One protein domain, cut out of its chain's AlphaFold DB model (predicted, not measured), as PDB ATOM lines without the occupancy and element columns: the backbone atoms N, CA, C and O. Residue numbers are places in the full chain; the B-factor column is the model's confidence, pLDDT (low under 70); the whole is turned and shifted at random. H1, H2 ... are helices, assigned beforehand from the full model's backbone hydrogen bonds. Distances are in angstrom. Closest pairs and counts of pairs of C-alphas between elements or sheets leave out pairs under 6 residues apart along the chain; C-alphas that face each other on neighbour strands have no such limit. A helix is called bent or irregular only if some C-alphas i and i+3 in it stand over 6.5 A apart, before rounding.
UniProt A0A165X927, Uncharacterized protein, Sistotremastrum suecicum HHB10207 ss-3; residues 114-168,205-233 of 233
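Overview. This is residues 114 to 168 and 205 to 233 of the 233 residues of an uncharacterized protein of Sistotremastrum suecicum HHB10207 ss-3 (UniProt A0A165X927). One very long helix, H1, makes the length of the rod, and a shorter helix, H2, runs side by side with its later part; residues 114 to 136 stick out as a free arm. The 84 printed residues hold two named helices, H1 then H2, and no named strand: all helix. The whole is extended, with a radius of gyration of the C-alphas of 21.4 A and spans of 70 by 27 by 17 A.

Along the chain. H1, residues 116 to 165, is 65.7 A long and begins at C-alpha 116 (52.501, -1.794, -16.035). It has a kink of 28 degrees near residue 125 and is irregular, but only just: C-alphas 121 and 124 are 6.51 A apart. H2, residues 209 to 230, is 31.8 A long and ends at C-alpha 230 (31.222, -26.047, 4.727).

Arrangement. H1 touches H2 with residues 140 to 162 alone; the closest C-alphas, of Thr 144 and Ser 225, are 6.2 A apart. They run opposite ways at a shallow tilt of 31 degrees. Every O i to N i+4 pair is within hydrogen-bond range in H2, and 43 of 46 in H1.

Size, cuts and confidence. The C-alphas farthest apart, of Asp 115 and Pro 168, are 70.0 A apart. Residues 169 to 204 are not printed; C-alphas 168 and 205 are 11.6 A apart across this cut, in the link from H1 to H2. Mean pLDDT of the printed part is 74.8, with 25 residues under 70, among them 205 to 213.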
ATOM      1  N   ASP A 114      53.072   0.624  -9.249       59.53
ATOM      2  CA  ASP A 114      52.517   1.594 -10.209       59.53
ATOM      3  C   ASP A 114      52.990   1.330 -11.655       59.53
ATOM      4  O   ASP A 114      52.565   2.001 -12.590       59.53
ATOM      5  N   ASP A 115      53.867   0.341 -11.846       66.94
ATOM      6  CA  ASP A 115      54.391  -0.044 -13.153       66.94
ATOM      7  C   ASP A 115      53.433  -1.019 -13.865       66.94
ATOM      8  O   ASP A 115      52.977  -2.009 -13.279       66.94
ATOM      9  N   ASP A 116      53.223  -0.836 -15.175       67.31
ATOM     10  CA  ASP A 116      52.501  -1.794 -16.035       67.31
ATOM     11  C   ASP A 116      53.102  -3.217 -15.956       67.31
ATOM     12  O   ASP A 116      52.413  -4.225 -16.152       67.31
ATOM     13  N   LEU A 117      54.392  -3.318 -15.611       67.94
ATOM     14  CA  LEU A 117      55.106  -4.571 -15.354       67.94
ATOM     15  C   LEU A 117      54.643  -5.258 -14.056       67.94
ATOM     16  O   LEU A 117      54.521  -6.483 -14.028       67.94
ATOM     17  N   GLY A 118      54.339  -4.501 -12.998       75.19
ATOM     18  CA  GLY A 118      53.837  -5.044 -11.734       75.19
ATOM     19  C   GLY A 118      52.444  -5.653 -11.900       75.19
ATOM     20  O   GLY A 118      52.204  -6.804 -11.522       75.19
ATOM     21  N   TRP A 119      51.539  -4.925 -12.560       75.31
ATOM     22  CA  TRP A 119      50.198  -5.430 -12.859       75.31
ATOM     23  C   TRP A 119      50.217  -6.599 -13.841       75.31
ATOM     24  O   TRP A 119      49.548  -7.598 -13.581       75.31
ATOM     25  N   SER A 120      51.008  -6.543 -14.917       79.19
ATOM     26  CA  SER A 120      51.105  -7.647 -15.885       79.19
ATOM     27  C   SER A 120      51.797  -8.903 -15.336       79.19
ATOM     28  O   SER A 120      51.478 -10.000 -15.794       79.19
ATOM     29  N   ALA A 121      52.659  -8.794 -14.317       80.06
ATOM     30  CA  ALA A 121      53.214  -9.947 -13.602       80.06
ATOM     31  C   ALA A 121      52.210 -10.579 -12.615       80.06
ATOM     32  O   ALA A 121      52.129 -11.806 -12.499       80.06
ATOM     33  N   ILE A 122      51.407  -9.762 -11.922       83.25
ATOM     34  CA  ILE A 122      50.413 -10.240 -10.946       83.25
ATOM     35  C   ILE A 122      49.141 -10.756 -11.643       83.25
ATOM     36  O   ILE A 122      48.563 -11.750 -11.189       83.25
ATOM     37  N   LEU A 123      48.728 -10.157 -12.769       87.06
ATOM     38  CA  LEU A 123      47.539 -10.551 -13.534       87.06
ATOM     39  C   LEU A 123      47.467 -12.054 -13.842       87.06
ATOM     40  O   LEU A 123      46.449 -12.648 -13.503       87.06
ATOM     41  N   PRO A 124      48.472 -12.722 -14.447       86.81
ATOM     42  CA  PRO A 124      48.374 -14.140 -14.793       86.81
ATOM     43  C   PRO A 124      48.264 -15.035 -13.555       86.81
ATOM     44  O   PRO A 124      47.555 -16.044 -13.597       86.81
ATOM     45  N   VAL A 125      48.892 -14.654 -12.437       87.75
ATOM     46  CA  VAL A 125      48.784 -15.367 -11.153       87.75
ATOM     47  C   VAL A 125      47.383 -15.192 -10.562       87.75
ATOM     48  O   VAL A 125      46.748 -16.179 -10.181       87.75
ATOM     49  N   ALA A 126      46.860 -13.963 -10.558       86.38
ATOM     50  CA  ALA A 126      45.496 -13.662 -10.141       86.38
ATOM     51  C   ALA A 126      44.469 -14.384 -11.030       86.38
ATOM     52  O   ALA A 126      43.609 -15.087 -10.510       86.38
ATOM     53  N   LEU A 127      44.603 -14.324 -12.359       88.75
ATOM     54  CA  LEU A 127      43.717 -14.989 -13.318       88.75
ATOM     55  C   LEU A 127      43.777 -16.516 -13.208       88.75
ATOM     56  O   LEU A 127      42.773 -17.179 -13.461       88.75
ATOM     57  N   LYS A 128      44.933 -17.096 -12.852       91.81
ATOM     58  CA  LYS A 128      45.076 -18.533 -12.571       91.81
ATOM     59  C   LYS A 128      44.348 -18.907 -11.279       91.81
ATOM     60  O   LYS A 128      43.586 -19.869 -11.277       91.81
ATOM     61  N   ARG A 129      44.507 -18.112 -10.213       87.00
ATOM     62  CA  ARG A 129      43.830 -18.324  -8.922       87.00
ATOM     63  C   ARG A 129      42.317 -18.121  -9.019       87.00
ATOM     64  O   ARG A 129      41.566 -18.916  -8.466       87.00
ATOM     65  N   ILE A 130      41.875 -17.107  -9.766       88.50
ATOM     66  CA  ILE A 130      40.467 -16.858 -10.090       88.50
ATOM     67  C   ILE A 130      39.926 -18.016 -10.927       88.50
ATOM     68  O   ILE A 130      38.900 -18.558 -10.553       88.50
ATOM     69  N   ARG A 131      40.620 -18.489 -11.973       89.81
ATOM     70  CA  ARG A 131      40.175 -19.671 -12.740       89.81
ATOM     71  C   ARG A 131      40.079 -20.943 -11.893       89.81
ATOM     72  O   ARG A 131      39.129 -21.695 -12.072       89.81
ATOM     73  N   GLN A 132      41.002 -21.178 -10.957       87.44
ATOM     74  CA  GLN A 132      40.897 -22.308 -10.023       87.44
ATOM     75  C   GLN A 132      39.703 -22.161  -9.068       87.44
ATOM     76  O   GLN A 132      38.944 -23.114  -8.912       87.44
ATOM     77  N   LYS A 133      39.489 -20.973  -8.481       83.69
ATOM     78  CA  LYS A 133      38.320 -20.709  -7.626       83.69
ATOM     79  C   LYS A 133      37.005 -20.792  -8.395       83.69
ATOM     80  O   LYS A 133      36.099 -21.463  -7.936       83.69
ATOM     81  N   VAL A 134      36.921 -20.183  -9.577       88.06
ATOM     82  CA  VAL A 134      35.752 -20.249 -10.466       88.06
ATOM     83  C   VAL A 134      35.456 -21.687 -10.872       88.06
ATOM     84  O   VAL A 134      34.288 -22.029 -10.952       88.06
ATOM     85  N   LYS A 135      36.466 -22.548 -11.073       86.00
ATOM     86  CA  LYS A 135      36.227 -23.974 -11.324       86.00
ATOM     87  C   LYS A 135      35.597 -24.668 -10.109       86.00
ATOM     88  O   LYS A 135      34.541 -25.259 -10.249       86.00
ATOM     89  N   SER A 136      36.168 -24.504  -8.915       80.62
ATOM     90  CA  SER A 136      35.567 -25.039  -7.680       80.62
ATOM     91  C   SER A 136      34.151 -24.493  -7.432       80.62
ATOM     92  O   SER A 136      33.242 -25.264  -7.156       80.62
ATOM     93  N   TRP A 137      33.928 -23.189  -7.609       83.44
ATOM     94  CA  TRP A 137      32.613 -22.557  -7.454       83.44
ATOM     95  C   TRP A 137      31.609 -23.009  -8.514       83.44
ATOM     96  O   TRP A 137      30.424 -23.094  -8.223       83.44
ATOM     97  N   LYS A 138      32.068 -23.293  -9.738       84.75
ATOM     98  CA  LYS A 138      31.272 -23.864 -10.829       84.75
ATOM     99  C   LYS A 138      30.809 -25.272 -10.463       84.75
ATOM    100  O   LYS A 138      29.631 -25.543 -10.634       84.75
ATOM    101  N   ASP A 139      31.693 -26.103  -9.919       80.69
ATOM    102  CA  ASP A 139      31.384 -27.480  -9.513       80.69
ATOM    103  C   ASP A 139      30.418 -27.503  -8.296       80.69
ATOM    104  O   ASP A 139      29.438 -28.254  -8.284       80.69
ATOM    105  N   SER A 140      30.611 -26.602  -7.318       79.38
ATOM    106  CA  SER A 140      29.665 -26.396  -6.204       79.38
ATOM    107  C   SER A 140      28.311 -25.848  -6.674       79.38
ATOM    108  O   SER A 140      27.274 -26.340  -6.241       79.38
ATOM    109  N   LEU A 141      28.292 -24.865  -7.583       83.56
ATOM    110  CA  LEU A 141      27.049 -24.310  -8.130       83.56
ATOM    111  C   LEU A 141      26.295 -25.304  -9.011       83.56
ATOM    112  O   LEU A 141      25.075 -25.281  -8.978       83.56
ATOM    113  N   ASP A 142      26.970 -26.153  -9.786       83.19
ATOM    114  CA  ASP A 142      26.316 -27.173 -10.620       83.19
ATOM    115  C   ASP A 142      25.525 -28.155  -9.741       83.19
ATOM    116  O   ASP A 142      24.339 -28.398  -9.962       83.19
ATOM    117  N   THR A 143      26.152 -28.601  -8.649       78.31
ATOM    118  CA  THR A 143      25.537 -29.466  -7.634       78.31
ATOM    119  C   THR A 143      24.398 -28.752  -6.893       78.31
ATOM    120  O   THR A 143      23.284 -29.272  -6.811       78.31
ATOM    121  N   THR A 144      24.620 -27.524  -6.410       79.75
ATOM    122  CA  THR A 144      23.586 -26.731  -5.723       79.75
ATOM    123  C   THR A 144      22.410 -26.382  -6.641       79.75
ATOM    124  O   THR A 144      21.265 -26.482  -6.207       79.75
ATOM    125  N   LEU A 145      22.635 -26.016  -7.910       82.12
ATOM    126  CA  LEU A 145      21.547 -25.759  -8.860       82.12
ATOM    127  C   LEU A 145      20.784 -27.033  -9.218       82.12
ATOM    128  O   LEU A 145      19.574 -26.944  -9.405       82.12
ATOM    129  N   LEU A 146      21.434 -28.199  -9.283       83.69
ATOM    130  CA  LEU A 146      20.734 -29.473  -9.462       83.69
ATOM    131  C   LEU A 146      19.770 -29.732  -8.295       83.69
ATOM    132  O   LEU A 146      18.604 -30.062  -8.528       83.69
ATOM    133  N   PHE A 147      20.218 -29.505  -7.056       79.62
ATOM    134  CA  PHE A 147      19.350 -29.593  -5.882       79.62
ATOM    135  C   PHE A 147      18.244 -28.536  -5.890       79.62
ATOM    136  O   PHE A 147      17.089 -28.901  -5.700       79.62
ATOM    137  N   ILE A 148      18.535 -27.264  -6.184       83.25
ATOM    138  CA  ILE A 148      17.517 -26.200  -6.278       83.25
ATOM    139  C   ILE A 148      16.503 -26.496  -7.392       83.25
ATOM    140  O   ILE A 148      15.315 -26.265  -7.197       83.25
ATOM    141  N   ALA A 149      16.924 -27.029  -8.542       80.69
ATOM    142  CA  ALA A 149      16.031 -27.351  -9.653       80.69
ATOM    143  C   ALA A 149      15.122 -28.545  -9.330       80.69
ATOM    144  O   ALA A 149      13.910 -28.462  -9.540       80.69
ATOM    145  N   LEU A 150      15.676 -29.626  -8.770       84.50
ATOM    146  CA  LEU A 150      14.899 -30.786  -8.323       84.50
ATOM    147  C   LEU A 150      13.940 -30.404  -7.189       84.50
ATOM    148  O   LEU A 150      12.766 -30.768  -7.213       84.50
ATOM    149  N   PHE A 151      14.421 -29.623  -6.226       78.00
ATOM    150  CA  PHE A 151      13.630 -29.133  -5.107       78.00
ATOM    151  C   PHE A 151      12.522 -28.189  -5.569       78.00
ATOM    152  O   PHE A 151      11.374 -28.391  -5.203       78.00
ATOM    153  N   SER A 152      12.823 -27.225  -6.442       85.50
ATOM    154  CA  SER A 152      11.829 -26.336  -7.050       85.50
ATOM    155  C   SER A 152      10.791 -27.113  -7.861       85.50
ATOM    156  O   SER A 152       9.608 -26.797  -7.779       85.50
ATOM    157  N   ALA A 153      11.177 -28.176  -8.576       83.31
ATOM    158  CA  ALA A 153      10.225 -29.048  -9.263       83.31
ATOM    159  C   ALA A 153       9.293 -29.780  -8.278       83.31
ATOM    160  O   ALA A 153       8.083 -29.806  -8.499       83.31
ATOM    161  N   ILE A 154       9.824 -30.316  -7.174       86.19
ATOM    162  CA  ILE A 154       9.040 -30.987  -6.120       86.19
ATOM    163  C   ILE A 154       8.121 -29.987  -5.396       86.19
ATOM    164  O   ILE A 154       6.925 -30.236  -5.260       86.19
ATOM    165  N   VAL A 155       8.652 -28.829  -4.990       82.00
ATOM    166  CA  VAL A 155       7.895 -27.720  -4.388       82.00
ATOM    167  C   VAL A 155       6.790 -27.279  -5.336       82.00
ATOM    168  O   VAL A 155       5.643 -27.240  -4.922       82.00
ATOM    169  N   THR A 156       7.083 -27.032  -6.613       83.38
ATOM    170  CA  THR A 156       6.083 -26.640  -7.622       83.38
ATOM    171  C   THR A 156       5.023 -27.726  -7.808       83.38
ATOM    172  O   THR A 156       3.844 -27.402  -7.912       83.38
ATOM    173  N   ALA A 157       5.399 -29.008  -7.790       82.00
ATOM    174  CA  ALA A 157       4.467 -30.128  -7.917       82.00
ATOM    175  C   ALA A 157       3.520 -30.289  -6.712       82.00
ATOM    176  O   ALA A 157       2.419 -30.800  -6.893       82.00
ATOM    177  N   PHE A 158       3.899 -29.831  -5.515       78.25
ATOM    178  CA  PHE A 158       3.003 -29.750  -4.352       78.25
ATOM    179  C   PHE A 158       2.305 -28.382  -4.222       78.25
ATOM    180  O   PHE A 158       1.176 -28.301  -3.730       78.25
ATOM    181  N   LEU A 159       2.928 -27.311  -4.719       77.44
ATOM    182  CA  LEU A 159       2.422 -25.942  -4.660       77.44
ATOM    183  C   LEU A 159       1.347 -25.674  -5.721       77.44
ATOM    184  O   LEU A 159       0.366 -25.014  -5.416       77.44
ATOM    185  N   LEU A 160       1.447 -26.216  -6.940       77.25
ATOM    186  CA  LEU A 160       0.391 -26.071  -7.957       77.25
ATOM    187  C   LEU A 160      -0.945 -26.699  -7.520       77.25
ATOM    188  O   LEU A 160      -1.970 -26.026  -7.644       77.25
ATOM    189  N   PRO A 161      -0.986 -27.943  -6.998       73.81
ATOM    190  CA  PRO A 161      -2.224 -28.540  -6.504       73.81
ATOM    191  C   PRO A 161      -2.779 -27.832  -5.268       73.81
ATOM    192  O   PRO A 161      -3.993 -27.674  -5.176       73.81
ATOM    193  N   THR A 162      -1.927 -27.361  -4.350       71.38
ATOM    194  CA  THR A 162      -2.394 -26.573  -3.197       71.38
ATOM    195  C   THR A 162      -2.917 -25.208  -3.638       71.38
ATOM    196  O   THR A 162      -4.056 -24.899  -3.319       71.38
ATOM    197  N   LEU A 163      -2.207 -24.455  -4.484       71.12
ATOM    198  CA  LEU A 163      -2.726 -23.230  -5.117       71.12
ATOM    199  C   LEU A 163      -4.040 -23.466  -5.875       71.12
ATOM    200  O   LEU A 163      -4.909 -22.605  -5.860       71.12
ATOM    201  N   SER A 164      -4.216 -24.628  -6.509       65.38
ATOM    202  CA  SER A 164      -5.467 -24.987  -7.196       65.38
ATOM    203  C   SER A 164      -6.599 -25.319  -6.218       65.38
ATOM    204  O   SER A 164      -7.745 -24.971  -6.479       65.38
ATOM    205  N   ALA A 165      -6.295 -25.947  -5.078       63.31
ATOM    206  CA  ALA A 165      -7.249 -26.186  -3.993       63.31
ATOM    207  C   ALA A 165      -7.596 -24.901  -3.213       63.31
ATOM    208  O   ALA A 165      -8.692 -24.786  -2.672       63.31
ATOM    209  N   LEU A 166      -6.675 -23.934  -3.185       55.59
ATOM    210  CA  LEU A 166      -6.844 -22.599  -2.611       55.59
ATOM    211  C   LEU A 166      -7.330 -21.550  -3.615       55.59
ATOM    212  O   LEU A 166      -7.578 -20.413  -3.222       55.59
ATOM    213  N   SER A 167      -7.494 -21.920  -4.885       50.56
ATOM    214  CA  SER A 167      -8.168 -21.117  -5.899       50.56
ATOM    215  C   SER A 167      -9.646 -21.520  -5.923       50.56
ATOM    216  O   SER A 167     -10.016 -22.419  -6.686       50.56
ATOM    217  N   PRO A 168     -10.523 -20.867  -5.136       53.94
ATOM    218  CA  PRO A 168     -11.958 -20.963  -5.355       53.94
ATOM    219  C   PRO A 168     -12.244 -20.673  -6.829       53.94
ATOM    220  O   PRO A 168     -11.627 -19.794  -7.435       53.94
ATOM    221  N   PHE A 205     -11.317 -15.142   5.350       57.75
ATOM    222  CA  PHE A 205     -10.072 -15.617   4.748       57.75
ATOM    223  C   PHE A 205      -9.032 -15.925   5.836       57.75
ATOM    224  O   PHE A 205      -8.560 -15.024   6.531       57.75
ATOM    225  N   VAL A 206      -8.677 -17.203   5.960       52.44
ATOM    226  CA  VAL A 206      -7.516 -17.663   6.726       52.44
ATOM    227  C   VAL A 206      -6.340 -17.733   5.744       52.44
ATOM    228  O   VAL A 206      -6.505 -18.334   4.679       52.44
ATOM    229  N   PRO A 207      -5.185 -17.106   6.040       51.62
ATOM    230  CA  PRO A 207      -4.008 -17.215   5.189       51.62
ATOM    231  C   PRO A 207      -3.550 -18.672   5.077       51.62
ATOM    232  O   PRO A 207      -3.752 -19.484   5.973       51.62
ATOM    233  N   ALA A 208      -2.954 -18.999   3.937       57.34
ATOM    234  CA  ALA A 208      -2.616 -20.362   3.575       57.34
ATOM    235  C   ALA A 208      -1.386 -20.894   4.325       57.34
ATOM    236  O   ALA A 208      -0.289 -20.369   4.128       57.34
ATOM    237  N   ASP A 209      -1.521 -22.032   5.014       57.34
ATOM    238  CA  ASP A 209      -0.383 -22.801   5.554       57.34
ATOM    239  C   ASP A 209       0.689 -23.107   4.477       57.34
ATOM    240  O   ASP A 209       1.866 -23.308   4.776       57.34
ATOM    241  N   SER A 210       0.308 -23.118   3.189       63.72
ATOM    242  CA  SER A 210       1.229 -23.341   2.068       63.72
ATOM    243  C   SER A 210       2.293 -22.251   1.897       63.72
ATOM    244  O   SER A 210       3.350 -22.550   1.345       63.72
ATOM    245  N   ASP A 211       2.035 -21.012   2.330       64.62
ATOM    246  CA  ASP A 211       3.012 -19.917   2.226       64.62
ATOM    247  C   ASP A 211       4.148 -20.107   3.245       64.62
ATOM    248  O   ASP A 211       5.330 -20.060   2.897       64.62
ATOM    249  N   GLU A 212       3.802 -20.484   4.482       66.00
ATOM    250  CA  GLU A 212       4.776 -20.857   5.516       66.00
ATOM    251  C   GLU A 212       5.625 -22.061   5.084       66.00
ATOM    252  O   GLU A 212       6.849 -22.057   5.240       66.00
ATOM    253  N   ILE A 213       4.992 -23.070   4.472       69.00
ATOM    254  CA  ILE A 213       5.680 -24.251   3.936       69.00
ATOM    255  C   ILE A 213       6.634 -23.863   2.796       69.00
ATOM    256  O   ILE A 213       7.772 -24.334   2.779       69.00
ATOM    257  N   ALA A 214       6.230 -22.988   1.869       70.25
ATOM    258  CA  ALA A 214       7.091 -22.533   0.776       70.25
ATOM    259  C   ALA A 214       8.345 -21.802   1.293       70.25
ATOM    260  O   ALA A 214       9.454 -22.061   0.814       70.25
ATOM    261  N   VAL A 215       8.188 -20.953   2.315       77.88
ATOM    262  CA  VAL A 215       9.293 -20.246   2.979       77.88
ATOM    263  C   VAL A 215      10.199 -21.217   3.747       77.88
ATOM    264  O   VAL A 215      11.421 -21.180   3.578       77.88
ATOM    265  N   ALA A 216       9.635 -22.130   4.543       72.56
ATOM    266  CA  ALA A 216      10.398 -23.134   5.290       72.56
ATOM    267  C   ALA A 216      11.209 -24.058   4.362       72.56
ATOM    268  O   ALA A 216      12.363 -24.392   4.652       72.56
ATOM    269  N   LEU A 217      10.634 -24.424   3.215       69.19
ATOM    270  CA  LEU A 217      11.299 -25.200   2.174       69.19
ATOM    271  C   LEU A 217      12.452 -24.401   1.535       69.19
ATOM    272  O   LEU A 217      13.567 -24.920   1.450       69.19
ATOM    273  N   TRP A 218      12.240 -23.127   1.186       75.25
ATOM    274  CA  TRP A 218      13.304 -22.230   0.702       75.25
ATOM    275  C   TRP A 218      14.502 -22.155   1.660       75.25
ATOM    276  O   TRP A 218      15.645 -22.347   1.238       75.25
ATOM    277  N   TYR A 219      14.255 -21.936   2.956       77.69
ATOM    278  CA  TYR A 219      15.326 -21.896   3.956       77.69
ATOM    279  C   TYR A 219      16.017 -23.252   4.135       77.69
ATOM    280  O   TYR A 219      17.240 -23.294   4.235       77.69
ATOM    281  N   SER A 220      15.273 -24.362   4.123       76.56
ATOM    282  CA  SER A 220      15.845 -25.708   4.283       76.56
ATOM    283  C   SER A 220      16.824 -26.062   3.156       76.56
ATOM    284  O   SER A 220      17.911 -26.576   3.424       76.56
ATOM    285  N   SER A 221      16.481 -25.726   1.907       71.38
ATOM    286  CA  SER A 221      17.367 -25.910   0.747       71.38
ATOM    287  C   SER A 221      18.641 -25.060   0.852       71.38
ATOM    288  O   SER A 221      19.741 -25.557   0.599       71.38
ATOM    289  N   LEU A 222      18.508 -23.805   1.299       75.69
ATOM    290  CA  LEU A 222      19.637 -22.898   1.506       75.69
ATOM    291  C   LEU A 222      20.589 -23.408   2.604       75.69
ATOM    292  O   LEU A 222      21.803 -23.433   2.409       75.69
ATOM    293  N   ILE A 223      20.039 -23.843   3.742       80.56
ATOM    294  CA  ILE A 223      20.804 -24.354   4.888       80.56
ATOM    295  C   ILE A 223      21.575 -25.618   4.497       80.56
ATOM    296  O   ILE A 223      22.776 -25.690   4.745       80.56
ATOM    297  N   PHE A 224      20.924 -26.578   3.831       70.12
ATOM    298  CA  PHE A 224      21.576 -27.819   3.401       70.12
ATOM    299  C   PHE A 224      22.731 -27.550   2.420       70.12
ATOM    300  O   PHE A 224      23.836 -28.054   2.613       70.12
ATOM    301  N   SER A 225      22.525 -26.659   1.440       72.50
ATOM    302  CA  SER A 225      23.582 -26.260   0.497       72.50
ATOM    303  C   SER A 225      24.779 -25.579   1.173       72.50
ATOM    304  O   SER A 225      25.898 -25.698   0.674       72.50
ATOM    305  N   ILE A 226      24.567 -24.825   2.256       73.12
ATOM    306  CA  ILE A 226      25.649 -24.154   2.990       73.12
ATOM    307  C   ILE A 226      26.412 -25.157   3.862       73.12
ATOM    308  O   ILE A 226      27.641 -25.104   3.896       73.12
ATOM    309  N   LEU A 227      25.710 -26.083   4.522       74.44
ATOM    310  CA  LEU A 227      26.327 -27.125   5.349       74.44
ATOM    311  C   LEU A 227      27.260 -28.015   4.517       74.44
ATOM    312  O   LEU A 227      28.431 -28.157   4.868       74.44
ATOM    313  N   GLU A 228      26.803 -28.512   3.366       68.75
ATOM    314  CA  GLU A 228      27.615 -29.389   2.510       68.75
ATOM    315  C   GLU A 228      28.778 -28.641   1.825       68.75
ATOM    316  O   GLU A 228      29.853 -29.202   1.621       68.75
ATOM    317  N   CYS A 229      28.634 -27.332   1.579       59.59
ATOM    318  CA  CYS A 229      29.749 -26.470   1.170       59.59
ATOM    319  C   CYS A 229      30.771 -26.225   2.301       59.59
ATOM    320  O   CYS A 229      31.931 -25.920   2.016       59.59
ATOM    321  N   SER A 230      30.357 -26.314   3.569       69.88
ATOM    322  CA  SER A 230      31.222 -26.047   4.727       69.88
ATOM    323  C   SER A 230      32.084 -27.242   5.135       69.88
ATOM    324  O   SER A 230      33.188 -27.042   5.631       69.88
ATOM    325  N   GLU A 231      31.619 -28.469   4.880       61.06
ATOM    326  CA  GLU A 231      32.303 -29.706   5.288       61.06
ATOM    327  C   GLU A 231      33.338 -30.206   4.251       61.06
ATOM    328  O   GLU A 231      34.071 -31.160   4.503       61.06
ATOM    329  N   TYR A 232      33.433 -29.530   3.097       53.88
ATOM    330  CA  TYR A 232      34.321 -29.864   1.970       53.88
ATOM    331  C   TYR A 232      35.471 -28.858   1.717       53.88
ATOM    332  O   TYR A 232      36.131 -28.943   0.674       53.88
ATOM    333  N   SER A 233      35.718 -27.907   2.634       52.28
ATOM    334  CA  SER A 233      36.784 -26.884   2.526       52.28
ATOM    335  C   SER A 233      37.908 -27.035   3.553       52.28
ATOM    336  O   SER A 233      38.968 -26.431   3.253       52.28
TER     337      SER A 233